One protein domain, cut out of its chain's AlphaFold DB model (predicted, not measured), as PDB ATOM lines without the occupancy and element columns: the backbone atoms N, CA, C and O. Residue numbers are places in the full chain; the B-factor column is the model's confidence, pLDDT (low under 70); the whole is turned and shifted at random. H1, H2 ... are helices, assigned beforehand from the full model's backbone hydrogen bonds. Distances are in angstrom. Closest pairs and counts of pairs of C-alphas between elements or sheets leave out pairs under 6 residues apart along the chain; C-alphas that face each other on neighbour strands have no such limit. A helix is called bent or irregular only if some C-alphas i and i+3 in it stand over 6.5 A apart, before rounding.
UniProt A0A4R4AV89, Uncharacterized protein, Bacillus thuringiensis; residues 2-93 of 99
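What this domain is: This is residues 2 to 93 of the 99 residues of an uncharacterized protein of Bacillus thuringiensis (UniProt A0A4R4AV89). A compact body of three helices has a long helical arm: H2 and H3 form a hairpin that packs crosswise on H4, and H1 reaches the body with its last turns while its residues 2 to 15 stick out. This arm makes much of the longest axis, and a long loop, residues 23 to 34, leads from it along the edge of the body into H2. The printed part has 92 residues with four named helices, H1 H2 H3 H4 along the chain, and no named strand; the class is all helix. The whole is only just compact, close to loose, with a radius of gyration of the C-alphas of 14.4 A, and it is elongated, spanning 50 by 26 by 22 A.

How they stand to each other: H1, residues 2 to 22, touches H4, residues 74 to 92, with residues 16 to 20 alone, at a shallow tilt of 32 degrees, opposite ways; the closest C-alphas are those of Ile 20 and Ile 88, 6.3 A apart. H1 is close to but not clearly touching H2, residues 35 to 50; their closest C-alphas, those of Phe 21 and Tyr 36, are 6.9 A apart. H2 has a kink of 44 degrees near residue 44 and is irregular, with C-alphas 44 and 47 7.7 A apart. H2 and H3, residues 56 to 65, form a helical hairpin at a steep tilt of 42 degrees, opposite ways, with the C-alphas of Trp 38 and Met 63 closest at 6.7 A. H4 is the hub, touching the three other helices. H2 touches it with residues 39 to 46 alone, at 69 degrees, a steep tilt only just short of about perpendicular, the same way; the C-alphas of Tyr 46 and Val 85 are closest, 7.0 A apart. H3 touches H4 only just about perpendicular, at 72 degrees, with the C-alphas of Met 56 and His 78 closest at 7.1 A. H1 and H3 are apart. Every O i to N i+4 pair is within hydrogen-bond range in H1 and H3, against 10 of 12 in H2 and 12 of 15 in H4.

Where its parts are: H1 begins at C-alpha 2, (145.445, 183.121, 149.053), and is 30.8 A long from first to last C-alpha. H2 measures 21.6 A, beginning at C-alpha 35, (174.850, 205.081, 151.584), and H3 measures 14.3 A. H4 measures 27.4 A and ends at C-alpha 92, (157.590, 199.879, 161.552); it is neither bent nor irregular, but only just: C-alphas 77 and 80 are 6.1 A apart.

The domain as a whole: The two C-alphas farthest apart, those of Gln 2 and His 73, are 50.3 A apart. Without residues 2 to 15 the body spans 31 by 27 by 18 A. The printed part has no cut. The link from H1 to H2 is long, that from H2 to H3 tight, that from H3 to H4 short. The mean pLDDT of the printed part is 94.7; residue 2 alone is under 70.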
ATOM      1  N   GLN A   2     144.140 182.864 148.393       58.94
ATOM      2  CA  GLN A   2     145.445 183.121 149.053       58.94
ATOM      3  C   GLN A   2     146.464 183.953 148.233       58.94
ATOM      4  O   GLN A   2     147.330 184.603 148.814       58.94
ATOM      5  N   SER A   3     146.361 183.971 146.898       74.56
ATOM      6  CA  SER A   3     147.320 184.666 146.017       74.56
ATOM      7  C   SER A   3     147.262 186.200 146.140       74.56
ATOM      8  O   SER A   3     148.296 186.865 146.163       74.56
ATOM      9  N   THR A   4     146.066 186.776 146.305       80.50
ATOM     10  CA  THR A   4     145.880 188.236 146.351       80.50
ATOM     11  C   THR A   4     146.404 188.841 147.654       80.50
ATOM     12  O   THR A   4     147.086 189.860 147.626       80.50
ATOM     13  N   GLU A   5     146.157 188.199 148.798       83.75
ATOM     14  CA  GLU A   5     146.638 188.683 150.099       83.75
ATOM     15  C   GLU A   5     148.162 188.613 150.223       83.75
ATOM     16  O   GLU A   5     148.788 189.559 150.704       83.75
ATOM     17  N   ALA A   6     148.773 187.516 149.761       86.25
ATOM     18  CA  ALA A   6     150.225 187.372 149.744       86.25
ATOM     19  C   ALA A   6     150.881 188.437 148.852       86.25
ATOM     20  O   ALA A   6     151.859 189.068 149.254       86.25
ATOM     21  N   HIS A   7     150.293 188.698 147.681       85.12
ATOM     22  CA  HIS A   7     150.767 189.736 146.771       85.12
ATOM     23  C   HIS A   7     150.664 191.140 147.385       85.12
ATOM     24  O   HIS A   7     151.614 191.921 147.318       85.12
ATOM     25  N   MET A   8     149.548 191.447 148.053       86.31
ATOM     26  CA  MET A   8     149.357 192.726 148.745       86.31
ATOM     27  C   MET A   8     150.358 192.924 149.891       86.31
ATOM     28  O   MET A   8     150.923 194.009 150.025       86.31
ATOM     29  N   LYS A   9     150.634 191.880 150.685       88.81
ATOM     30  CA  LYS A   9     151.641 191.930 151.760       88.81
ATOM     31  C   LYS A   9     153.052 192.156 151.218       88.81
ATOM     32  O   LYS A   9     153.791 192.974 151.762       88.81
ATOM     33  N   GLU A  10     153.425 191.472 150.139       90.81
ATOM     34  CA  GLU A  10     154.738 191.647 149.508       90.81
ATOM     35  C   GLU A  10     154.905 193.055 148.924       90.81
ATOM     36  O   GLU A  10     155.955 193.674 149.097       90.81
ATOM     37  N   LYS A  11     153.855 193.601 148.298       91.81
ATOM     38  CA  LYS A  11     153.849 194.984 147.811       91.81
ATOM     39  C   LYS A  11     154.085 195.981 148.950       91.81
ATOM     40  O   LYS A  11     155.020 196.775 148.874       91.81
ATOM     41  N   GLN A  12     153.322 195.876 150.039       91.06
ATOM     42  CA  GLN A  12     153.491 196.735 151.219       91.06
ATOM     43  C   GLN A  12     154.893 196.616 151.834       91.06
ATOM     44  O   GLN A  12     155.467 197.602 152.296       91.06
ATOM     45  N   ARG A  13     155.467 195.407 151.841       90.69
ATOM     46  CA  ARG A  13     156.832 195.176 152.325       90.69
ATOM     47  C   ARG A  13     157.860 195.913 151.466       90.69
ATOM     48  O   ARG A  13     158.754 196.548 152.020       90.69
ATOM     49  N   ARG A  14     157.735 195.850 150.137       93.31
ATOM     50  CA  ARG A  14     158.637 196.549 149.205       93.31
ATOM     51  C   ARG A  14     158.549 198.062 149.352       93.31
ATOM     52  O   ARG A  14     159.586 198.703 149.464       93.31
ATOM     53  N   GLU A  15     157.338 198.604 149.449       94.94
ATOM     54  CA  GLU A  15     157.109 200.040 149.658       94.94
ATOM     55  C   GLU A  15     157.770 200.530 150.955       94.94
ATOM     56  O   GLU A  15     158.448 201.555 150.964       94.94
ATOM     57  N   LYS A  16     157.658 199.768 152.051       94.56
ATOM     58  CA  LYS A  16     158.359 200.098 153.303       94.56
ATOM     59  C   LYS A  16     159.874 200.108 153.137       94.56
ATOM     60  O   LYS A  16     160.524 201.018 153.644       94.56
ATOM     61  N   ILE A  17     160.438 199.123 152.439       95.25
ATOM     62  CA  ILE A  17     161.884 199.066 152.183       95.25
ATOM     63  C   ILE A  17     162.325 200.280 151.364       95.25
ATOM     64  O   ILE A  17     163.315 200.917 151.709       95.25
ATOM     65  N   GLU A  18     161.574 200.658 150.334       95.81
ATOM     66  CA  GLU A  18     161.875 201.843 149.530       95.81
ATOM     67  C   GLU A  18     161.844 203.130 150.371       95.81
ATOM     68  O   GLU A  18     162.771 203.942 150.312       95.81
ATOM     69  N   ILE A  19     160.839 203.285 151.240       96.94
ATOM     70  CA  ILE A  19     160.744 204.407 152.189       96.94
ATOM     71  C   ILE A  19     161.932 204.425 153.162       96.94
ATOM     72  O   ILE A  19     162.440 205.495 153.499       96.94
ATOM     73  N   ILE A  20     162.382 203.253 153.619       97.94
ATOM     74  CA  ILE A  20     163.538 203.110 154.512       97.94
ATOM     75  C   ILE A  20     164.819 203.553 153.804       97.94
ATOM     76  O   ILE A  20     165.524 204.426 154.302       97.94
ATOM     77  N   PHE A  21     165.114 203.002 152.630       97.25
ATOM     78  CA  PHE A  21     166.389 203.250 151.954       97.25
ATOM     79  C   PHE A  21     166.473 204.623 151.269       97.25
ATOM     80  O   PHE A  21     167.576 205.153 151.128       97.25
ATOM     81  N   SER A  22     165.338 205.236 150.911       95.81
ATOM     82  CA  SER A  22     165.282 206.606 150.367       95.81
ATOM     83  C   SER A  22     165.472 207.701 151.422       95.81
ATOM     84  O   SER A  22     165.725 208.859 151.077       95.81
ATOM     85  N   HIS A  23     165.388 207.362 152.711       96.31
ATOM     86  CA  HIS A  23     165.586 208.322 153.787       96.31
ATOM     87  C   HIS A  23     167.012 208.865 153.796       96.31
ATOM     88  O   HIS A  23     167.968 208.102 153.922       96.31
ATOM     89  N   ARG A  24     167.154 210.188 153.695       95.38
ATOM     90  CA  ARG A  24     168.448 210.866 153.813       95.38
ATOM     91  C   ARG A  24     168.839 210.989 155.277       95.38
ATOM     92  O   ARG A  24     168.162 211.677 156.036       95.38
ATOM     93  N   VAL A  25     169.959 210.373 155.628       96.69
ATOM     94  CA  VAL A  25     170.508 210.387 156.982       96.69
ATOM     95  C   VAL A  25     171.566 211.482 157.092       96.69
ATOM     96  O   VAL A  25     172.434 211.636 156.226       96.69
ATOM     97  N   LYS A  26     171.523 212.266 158.172       94.88
ATOM     98  CA  LYS A  26     172.589 213.240 158.444       94.88
ATOM     99  C   LYS A  26     173.876 212.492 158.790       94.88
ATOM    100  O   LYS A  26     173.872 211.646 159.674       94.88
ATOM    101  N   GLY A  27     174.975 212.828 158.117       94.69
ATOM    102  CA  GLY A  27     176.248 212.118 158.275       94.69
ATOM    103  C   GLY A  27     176.449 210.964 157.291       94.69
ATOM    104  O   GLY A  27     177.358 210.168 157.478       94.69
ATOM    105  N   GLU A  28     175.663 210.872 156.209       95.00
ATOM    106  CA  GLU A  28     175.959 209.933 155.111       95.00
ATOM    107  C   GLU A  28     177.366 210.123 154.524       95.00
ATOM    108  O   GLU A  28     178.011 209.141 154.173       95.00
ATOM    109  N   SER A  29     177.877 211.359 154.497       95.44
ATOM    110  CA  SER A  29     179.248 211.674 154.072       95.44
ATOM    111  C   SER A  29     180.333 211.181 155.035       95.44
ATOM    112  O   SER A  29     181.517 211.326 154.743       95.44
ATOM    113  N   TYR A  30     179.962 210.617 156.189       97.38
ATOM    114  CA  TYR A  30     180.913 210.028 157.132       97.38
ATOM    115  C   TYR A  30     181.366 208.634 156.693       97.38
ATOM    116  O   TYR A  30     182.301 208.080 157.267       97.38
ATOM    117  N   PHE A  31     180.727 208.080 155.665       97.38
ATOM    118  CA  PHE A  31     181.085 206.823 155.030       97.38
ATOM    119  C   PHE A  31     181.633 207.108 153.635       97.38
ATOM    120  O   PHE A  31     181.158 208.005 152.937       97.38
ATOM    121  N   HIS A  32     182.608 206.318 153.207       95.75
ATOM    122  CA  HIS A  32     182.979 206.274 151.802       95.75
ATOM    123  C   HIS A  32     181.999 205.389 151.026       95.75
ATOM    124  O   HIS A  32     181.511 204.379 151.536       95.75
ATOM    125  N   GLY A  33     181.757 205.738 149.763       91.62
ATOM    126  CA  GLY A  33     180.906 204.954 148.873       91.62
ATOM    127  C   GLY A  33     179.415 205.254 149.024       91.62
ATOM    128  O   GLY A  33     179.010 206.345 149.420       91.62
ATOM    129  N   SER A  34     178.586 204.289 148.625       93.31
ATOM    130  CA  SER A  34     177.135 204.467 148.576       93.31
ATOM    131  C   SER A  34     176.512 204.309 149.959       93.31
ATOM    132  O   SER A  34     176.783 203.329 150.660       93.31
ATOM    133  N   SER A  35     175.583 205.203 150.320       95.56
ATOM    134  CA  SER A  35     174.850 205.081 151.584       95.56
ATOM    135  C   SER A  35     174.024 203.796 151.670       95.56
ATOM    136  O   SER A  35     173.789 203.283 152.763       95.56
ATOM    137  N   TYR A  36     173.664 203.208 150.525       96.19
ATOM    138  CA  TYR A  36     172.987 201.916 150.462       96.19
ATOM    139  C   TYR A  36     173.788 200.796 151.137       96.19
ATOM    140  O   TYR A  36     173.201 199.954 151.812       96.19
ATOM    141  N   GLN A  37     175.117 200.782 150.981       96.06
ATOM    142  CA  GLN A  37     175.959 199.684 151.467       96.06
ATOM    143  C   GLN A  37     175.869 199.570 152.988       96.06
ATOM    144  O   GLN A  37     175.503 198.522 153.515       96.06
ATOM    145  N   TRP A  38     176.121 200.671 153.694       97.50
ATOM    146  CA  TRP A  38     176.104 200.685 155.150       97.50
ATOM    147  C   TRP A  38     174.674 200.575 155.703       97.50
ATOM    148  O   TRP A  38     174.447 199.838 156.664       97.50
ATOM    149  N   LYS A  39     173.685 201.217 155.058       98.31
ATOM    150  CA  LYS A  39     172.266 201.095 155.430       98.31
ATOM    151  C   LYS A  39     171.773 199.661 155.326       98.31
ATOM    152  O   LYS A  39     171.033 199.212 156.195       98.31
ATOM    153  N   ASN A  40     172.200 198.921 154.303       98.06
ATOM    154  CA  ASN A  40     171.815 197.525 154.156       98.06
ATOM    155  C   ASN A  40     172.310 196.688 155.340       98.06
ATOM    156  O   ASN A  40     171.528 195.939 155.912       98.06
ATOM    157  N   ILE A  41     173.556 196.875 155.781       98.00
ATOM    158  CA  ILE A  41     174.097 196.163 156.950       98.00
ATOM    159  C   ILE A  41     173.274 196.474 158.205       98.00
ATOM    160  O   ILE A  41     172.892 195.555 158.934       98.00
ATOM    161  N   VAL A  42     172.956 197.751 158.441       98.12
ATOM    162  CA  VAL A  42     172.122 198.168 159.579       98.12
ATOM    163  C   VAL A  42     170.734 197.531 159.500       98.12
ATOM    164  O   VAL A  42     170.283 196.925 160.468       98.12
ATOM    165  N   TYR A  43     170.083 197.601 158.337       98.19
ATOM    166  CA  TYR A  43     168.747 197.049 158.120       98.19
ATOM    167  C   TYR A  43     168.701 195.530 158.345       98.19
ATOM    168  O   TYR A  43     167.837 195.049 159.073       98.19
ATOM    169  N   GLN A  44     169.666 194.771 157.810       97.75
ATOM    170  CA  GLN A  44     169.738 193.315 158.009       97.75
ATOM    171  C   GLN A  44     169.946 192.914 159.480       97.75
ATOM    172  O   GLN A  44     169.610 191.798 159.869       97.75
ATOM    173  N   ASN A  45     170.497 193.806 160.310       98.00
ATOM    174  CA  ASN A  45     170.738 193.545 161.730       98.00
ATOM    175  C   ASN A  45     169.717 194.227 162.658       98.00
ATOM    176  O   ASN A  45     169.833 194.084 163.874       98.00
ATOM    177  N   TYR A  46     168.705 194.916 162.119       97.81
ATOM    178  CA  TYR A  46     167.736 195.690 162.900       97.81
ATOM    179  C   TYR A  46     167.037 194.864 163.989       97.81
ATOM    180  O   TYR A  46     167.025 195.276 165.147       97.81
ATOM    181  N   ASN A  47     166.553 193.659 163.668       96.75
ATOM    182  CA  ASN A  47     165.883 192.797 164.652       96.75
ATOM    183  C   ASN A  47     166.801 192.442 165.834       96.75
ATOM    184  O   ASN A  47     166.370 192.454 166.982       96.75
ATOM    185  N   ARG A  48     168.089 192.189 165.568       97.38
ATOM    186  CA  ARG A  48     169.080 191.864 166.607       97.38
ATOM    187  C   ARG A  48     169.391 193.072 167.487       97.38
ATOM    188  O   ARG A  48     169.613 192.921 168.683       97.38
ATOM    189  N   ILE A  49     169.388 194.272 166.906       96.88
ATOM    190  CA  ILE A  49     169.515 195.531 167.654       96.88
ATOM    191  C   ILE A  49     168.295 195.711 168.562       96.88
ATOM    192  O   ILE A  49     168.447 195.955 169.755       96.88
ATOM    193  N   GLN A  50     167.091 195.535 168.017       95.12
ATOM    194  CA  GLN A  50     165.834 195.661 168.755       95.12
ATOM    195  C   GLN A  50     165.742 194.670 169.924       95.12
ATOM    196  O   GLN A  50     165.296 195.031 171.010       95.12
ATOM    197  N   GLN A  51     166.210 193.438 169.722       95.38
ATOM    198  CA  GLN A  51     166.273 192.389 170.745       95.38
ATOM    199  C   GLN A  51     167.444 192.561 171.726       95.38
ATOM    200  O   GLN A  51     167.612 191.740 172.623       95.38
ATOM    201  N   LYS A  52     168.250 193.626 171.584       95.06
ATOM    202  CA  LYS A  52     169.452 193.904 172.393       95.06
ATOM    203  C   LYS A  52     170.528 192.807 172.299       95.06
ATOM    204  O   LYS A  52     171.401 192.710 173.156       95.06
ATOM    205  N   GLU A  53     170.505 192.014 171.229       96.44
ATOM    206  CA  GLU A  53     171.509 190.986 170.924       96.44
ATOM    207  C   GLU A  53     172.752 191.559 170.229       96.44
ATOM    208  O   GLU A  53     173.803 190.915 170.191       96.44
ATOM    209  N   LEU A  54     172.634 192.751 169.636       96.19
ATOM    210  CA  LEU A  54     173.717 193.431 168.935       96.19
ATOM    211  C   LEU A  54     173.806 194.898 169.366       96.19
ATOM    212  O   LEU A  54     172.911 195.692 169.078       96.19
ATOM    213  N   LYS A  55     174.916 195.265 170.013       96.19
ATOM    214  CA  LYS A  55     175.209 196.650 170.417       96.19
ATOM    215  C   LYS A  55     175.700 197.496 169.242       96.19
ATOM    216  O   LYS A  55     176.250 196.958 168.277       96.19
ATOM    217  N   MET A  56     175.593 198.822 169.353       94.69
ATOM    218  CA  MET A  56     176.026 199.741 168.286       94.69
ATOM    219  C   MET A  56     177.503 199.570 167.912       94.69
ATOM    220  O   MET A  56     177.830 199.440 166.734       94.69
ATOM    221  N   GLU A  57     178.391 199.453 168.898       94.44
ATOM    222  CA  GLU A  57     179.826 199.248 168.648       94.44
ATOM    223  C   GLU A  57     180.127 197.936 167.907       94.44
ATOM    224  O   GLU A  57     181.031 197.858 167.066       94.44
ATOM    225  N   GLN A  58     179.347 196.885 168.181       96.56
ATOM    226  CA  GLN A  58     179.483 195.600 167.496       96.56
ATOM    227  C   GLN A  58     178.993 195.693 166.050       96.56
ATOM    228  O   GLN A  58     179.621 195.124 165.157       96.56
ATOM    229  N   LEU A  59     177.910 196.435 165.808       97.31
ATOM    230  CA  LEU A  59     177.411 196.716 164.466       97.31
ATOM    231  C   LEU A  59     178.432 197.512 163.645       97.31
ATOM    232  O   LEU A  59     178.748 197.110 162.530       97.31
ATOM    233  N   ILE A  60     179.013 198.571 164.208       96.56
ATOM    234  CA  ILE A  60     180.050 199.370 163.535       96.56
ATOM    235  C   ILE A  60     181.280 198.511 163.220       96.56
ATOM    236  O   ILE A  60     181.761 198.525 162.090       96.56
ATOM    237  N   SER A  61     181.727 197.674 164.164       96.69
ATOM    238  CA  SER A  61     182.816 196.715 163.912       96.69
ATOM    239  C   SER A  61     182.486 195.733 162.782       96.69
ATOM    240  O   SER A  61     183.362 195.322 162.023       96.69
ATOM    241  N   LYS A  62     181.219 195.309 162.676       97.12
ATOM    242  CA  LYS A  62     180.746 194.431 161.597       97.12
ATOM    243  C   LYS A  62     180.765 195.153 160.250       97.12
ATOM    244  O   LYS A  62     181.186 194.550 159.272       97.12
ATOM    245  N   MET A  63     180.379 196.427 160.209       97.12
ATOM    246  CA  MET A  63     180.425 197.244 158.991       97.12
ATOM    247  C   MET A  63     181.854 197.360 158.446       97.12
ATOM    248  O   MET A  63     182.061 197.141 157.257       97.12
ATOM    249  N   GLU A  64     182.848 197.609 159.303       95.75
ATOM    250  CA  GLU A  64     184.266 197.635 158.897       95.75
ATOM    251  C   GLU A  64     184.730 196.283 158.342       95.75
ATOM    252  O   GLU A  64     185.368 196.223 157.293       95.75
ATOM    253  N   LYS A  65     184.371 195.177 159.014       96.81
ATOM    254  CA  LYS A  65     184.693 193.812 158.554       96.81
ATOM    255  C   LYS A  65     184.056 193.472 157.205       96.81
ATOM    256  O   LYS A  65     184.603 192.663 156.467       96.81
ATOM    257  N   GLU A  66     182.919 194.084 156.895       96.00
ATOM    258  CA  GLU A  66     182.232 193.970 155.605       96.00
ATOM    259  C   GLU A  66     182.742 194.983 154.563       96.00
ATOM    260  O   GLU A  66     182.191 195.078 153.468       96.00
ATOM    261  N   GLY A  67     183.820 195.712 154.872       96.12
ATOM    262  CA  GLY A  67     184.517 196.590 153.936       96.12
ATOM    263  C   GLY A  67     183.966 198.012 153.860       96.12
ATOM    264  O   GLY A  67     184.340 198.756 152.954       96.12
ATOM    265  N   ILE A  68     183.095 198.423 154.789       97.56
ATOM    266  CA  ILE A  68     182.684 199.826 154.883       97.56
ATOM    267  C   ILE A  68     183.859 200.648 155.413       97.56
ATOM    268  O   ILE A  68     184.331 200.433 156.528       97.56
ATOM    269  N   LEU A  69     184.298 201.620 154.617       97.31
ATOM    270  CA  LEU A  69     185.339 202.565 155.006       97.31
ATOM    271  C   LEU A  69     184.702 203.836 155.577       97.31
ATOM    272  O   LEU A  69     183.747 204.377 155.012       97.31
ATOM    273  N   PHE A  70     185.257 204.340 156.677       97.19
ATOM    274  CA  PHE A  70     184.789 205.560 157.331       97.19
ATOM    275  C   PHE A  70     185.648 206.763 156.942       97.19
ATOM    276  O   PHE A  70     186.871 206.716 157.027       97.19
ATOM    277  N   ALA A  71     184.986 207.857 156.577       96.38
ATOM    278  CA  ALA A  71     185.601 209.159 156.333       96.38
ATOM    279  C   ALA A  71     185.724 210.000 157.619       96.38
ATOM    280  O   ALA A  71     186.250 211.112 157.589       96.38
ATOM    281  N   GLN A  72     185.187 209.507 158.739       96.44
ATOM    282  CA  GLN A  72     185.188 210.156 160.049       96.44
ATOM    283  C   GLN A  72     185.554 209.160 161.154       96.44
ATOM    284  O   GLN A  72     185.490 207.945 160.969       96.44
ATOM    285  N   HIS A  73     185.907 209.680 162.330       94.19
ATOM    286  CA  HIS A  73     186.216 208.860 163.499       94.19
ATOM    287  C   HIS A  73     185.007 208.014 163.947       94.19
ATOM    288  O   HIS A  73     183.871 208.489 163.910       94.19
ATOM    289  N   ARG A  74     185.238 206.789 164.450       91.38
ATOM    290  CA  ARG A  74     184.176 205.837 164.860       91.38
ATOM    291  C   ARG A  74     183.152 206.417 165.834       91.38
ATOM    292  O   ARG A  74     181.967 206.110 165.728       91.38
ATOM    293  N   SER A  75     183.573 207.289 166.747       91.75
ATOM    294  CA  SER A  75     182.647 207.964 167.670       91.75
ATOM    295  C   SER A  75     181.591 208.805 166.939       91.75
ATOM    296  O   SER A  75     180.460 208.891 167.403       91.75
ATOM    297  N   LEU A  76     181.919 209.372 165.773       95.69
ATOM    298  CA  LEU A  76     180.979 210.126 164.939       95.69
ATOM    299  C   LEU A  76     180.103 209.221 164.065       95.69
ATOM    300  O   LEU A  76     178.986 209.601 163.729       95.69
ATOM    301  N   ILE A  77     180.566 208.014 163.731       96.88
ATOM    302  CA  ILE A  77     179.805 207.032 162.938       96.88
ATOM    303  C   ILE A  77     178.537 206.568 163.661       96.88
ATOM    304  O   ILE A  77     177.536 206.249 163.021       96.88
ATOM    305  N   HIS A  78     178.534 206.608 164.992       95.75
ATOM    306  CA  HIS A  78     177.360 206.282 165.793       95.75
ATOM    307  C   HIS A  78     176.137 207.124 165.426       95.75
ATOM    308  O   HIS A  78     175.038 206.587 165.357       95.75
ATOM    309  N   TYR A  79     176.308 208.419 165.149       95.50
ATOM    310  CA  TYR A  79     175.187 209.324 164.890       95.50
ATOM    311  C   TYR A  79     174.336 208.919 163.675       95.50
ATOM    312  O   TYR A  79     173.140 208.690 163.871       95.50
ATOM    313  N   PRO A  80     174.890 208.781 162.452       97.31
ATOM    314  CA  PRO A  80     174.101 208.359 161.295       97.31
ATOM    315  C   PRO A  80     173.525 206.946 161.456       97.31
ATOM    316  O   PRO A  80     172.399 206.690 161.034       97.31
ATOM    317  N   VAL A  81     174.253 206.024 162.097       97.56
ATOM    318  CA  VAL A  81     173.757 204.657 162.323       97.56
ATOM    319  C   VAL A  81     172.545 204.665 163.259       97.56
ATOM    320  O   VAL A  81     171.520 204.067 162.941       97.56
ATOM    321  N   ILE A  82     172.627 205.390 164.377       96.69
ATOM    322  CA  ILE A  82     171.540 205.537 165.354       96.69
ATOM    323  C   ILE A  82     170.324 206.224 164.731       96.69
ATOM    324  O   ILE A  82     169.196 205.780 164.950       96.69
ATOM    325  N   ASP A  83     170.540 207.296 163.967       96.94
ATOM    326  CA  ASP A  83     169.473 208.015 163.269       96.94
ATOM    327  C   ASP A  83     168.721 207.076 162.316       96.94
ATOM    328  O   ASP A  83     167.493 206.980 162.354       96.94
ATOM    329  N   PHE A  84     169.462 206.269 161.554       98.12
ATOM    330  CA  PHE A  84     168.870 205.299 160.642       98.12
ATOM    331  C   PHE A  84     168.113 204.175 161.362       98.12
ATOM    332  O   PHE A  84     166.995 203.845 160.972       98.12
ATOM    333  N   VAL A  85     168.659 203.626 162.453       98.00
ATOM    334  CA  VAL A  85     167.973 202.626 163.295       98.00
ATOM    335  C   VAL A  85     166.647 203.172 163.839       98.00
ATOM    336  O   VAL A  85     165.615 202.503 163.753       98.00
ATOM    337  N   LYS A  86     166.645 204.410 164.346       97.50
ATOM    338  CA  LYS A  86     165.426 205.083 164.820       97.50
ATOM    339  C   LYS A  86     164.424 205.303 163.693       97.50
ATOM    340  O   LYS A  86     163.220 205.161 163.906       97.50
ATOM    341  N   TYR A  87     164.901 205.629 162.495       98.12
ATOM    342  CA  TYR A  87     164.034 205.791 161.336       98.12
ATOM    343  C   TYR A  87     163.369 204.470 160.919       98.12
ATOM    344  O   TYR A  87     162.167 204.463 160.654       98.12
ATOM    345  N   ILE A  88     164.098 203.347 160.935       97.88
ATOM    346  CA  ILE A  88     163.515 202.017 160.692       97.88
ATOM    347  C   ILE A  88     162.390 201.748 161.702       97.88
ATOM    348  O   ILE A  88     161.259 201.472 161.295       97.88
ATOM    349  N   ALA A  89     162.656 201.927 162.999       97.38
ATOM    350  CA  ALA A  89     161.654 201.739 164.050       97.38
ATOM    351  C   ALA A  89     160.412 202.621 163.841       97.38
ATOM    352  O   ALA A  89     159.279 202.148 163.946       97.38
ATOM    353  N   LYS A  90     160.603 203.883 163.434       97.25
ATOM    354  CA  LYS A  90     159.507 204.797 163.083       97.25
ATOM    355  C   LYS A  90     158.643 204.260 161.938       97.25
ATOM    356  O   LYS A  90     157.418 204.339 162.025       97.25
ATOM    357  N   VAL A  91     159.247 203.715 160.879       96.81
ATOM    358  CA  VAL A  91     158.511 203.143 159.733       96.81
ATOM    359  C   VAL A  91     157.719 201.896 160.142       96.81
ATOM    360  O   VAL A  91     156.582 201.712 159.696       96.81
ATOM    361  N   TYR A  92     158.278 201.059 161.019       95.50
ATOM    362  CA  TYR A  92     157.590 199.879 161.552       95.50
ATOM    363  C   TYR A  92     156.612 200.183 162.696       95.50
ATOM    364  O   TYR A  92     155.800 199.320 163.022       95.50
ATOM    365  N   LYS A  93     156.599 201.418 163.219       95.69
ATOM    366  CA  LYS A  93     155.823 201.841 164.401       95.69
ATOM    367  C   LYS A  93     156.208 201.060 165.660       95.69
ATOM    368  O   LYS A  93     155.359 200.705 166.473       95.69
TER     369      LYS A  93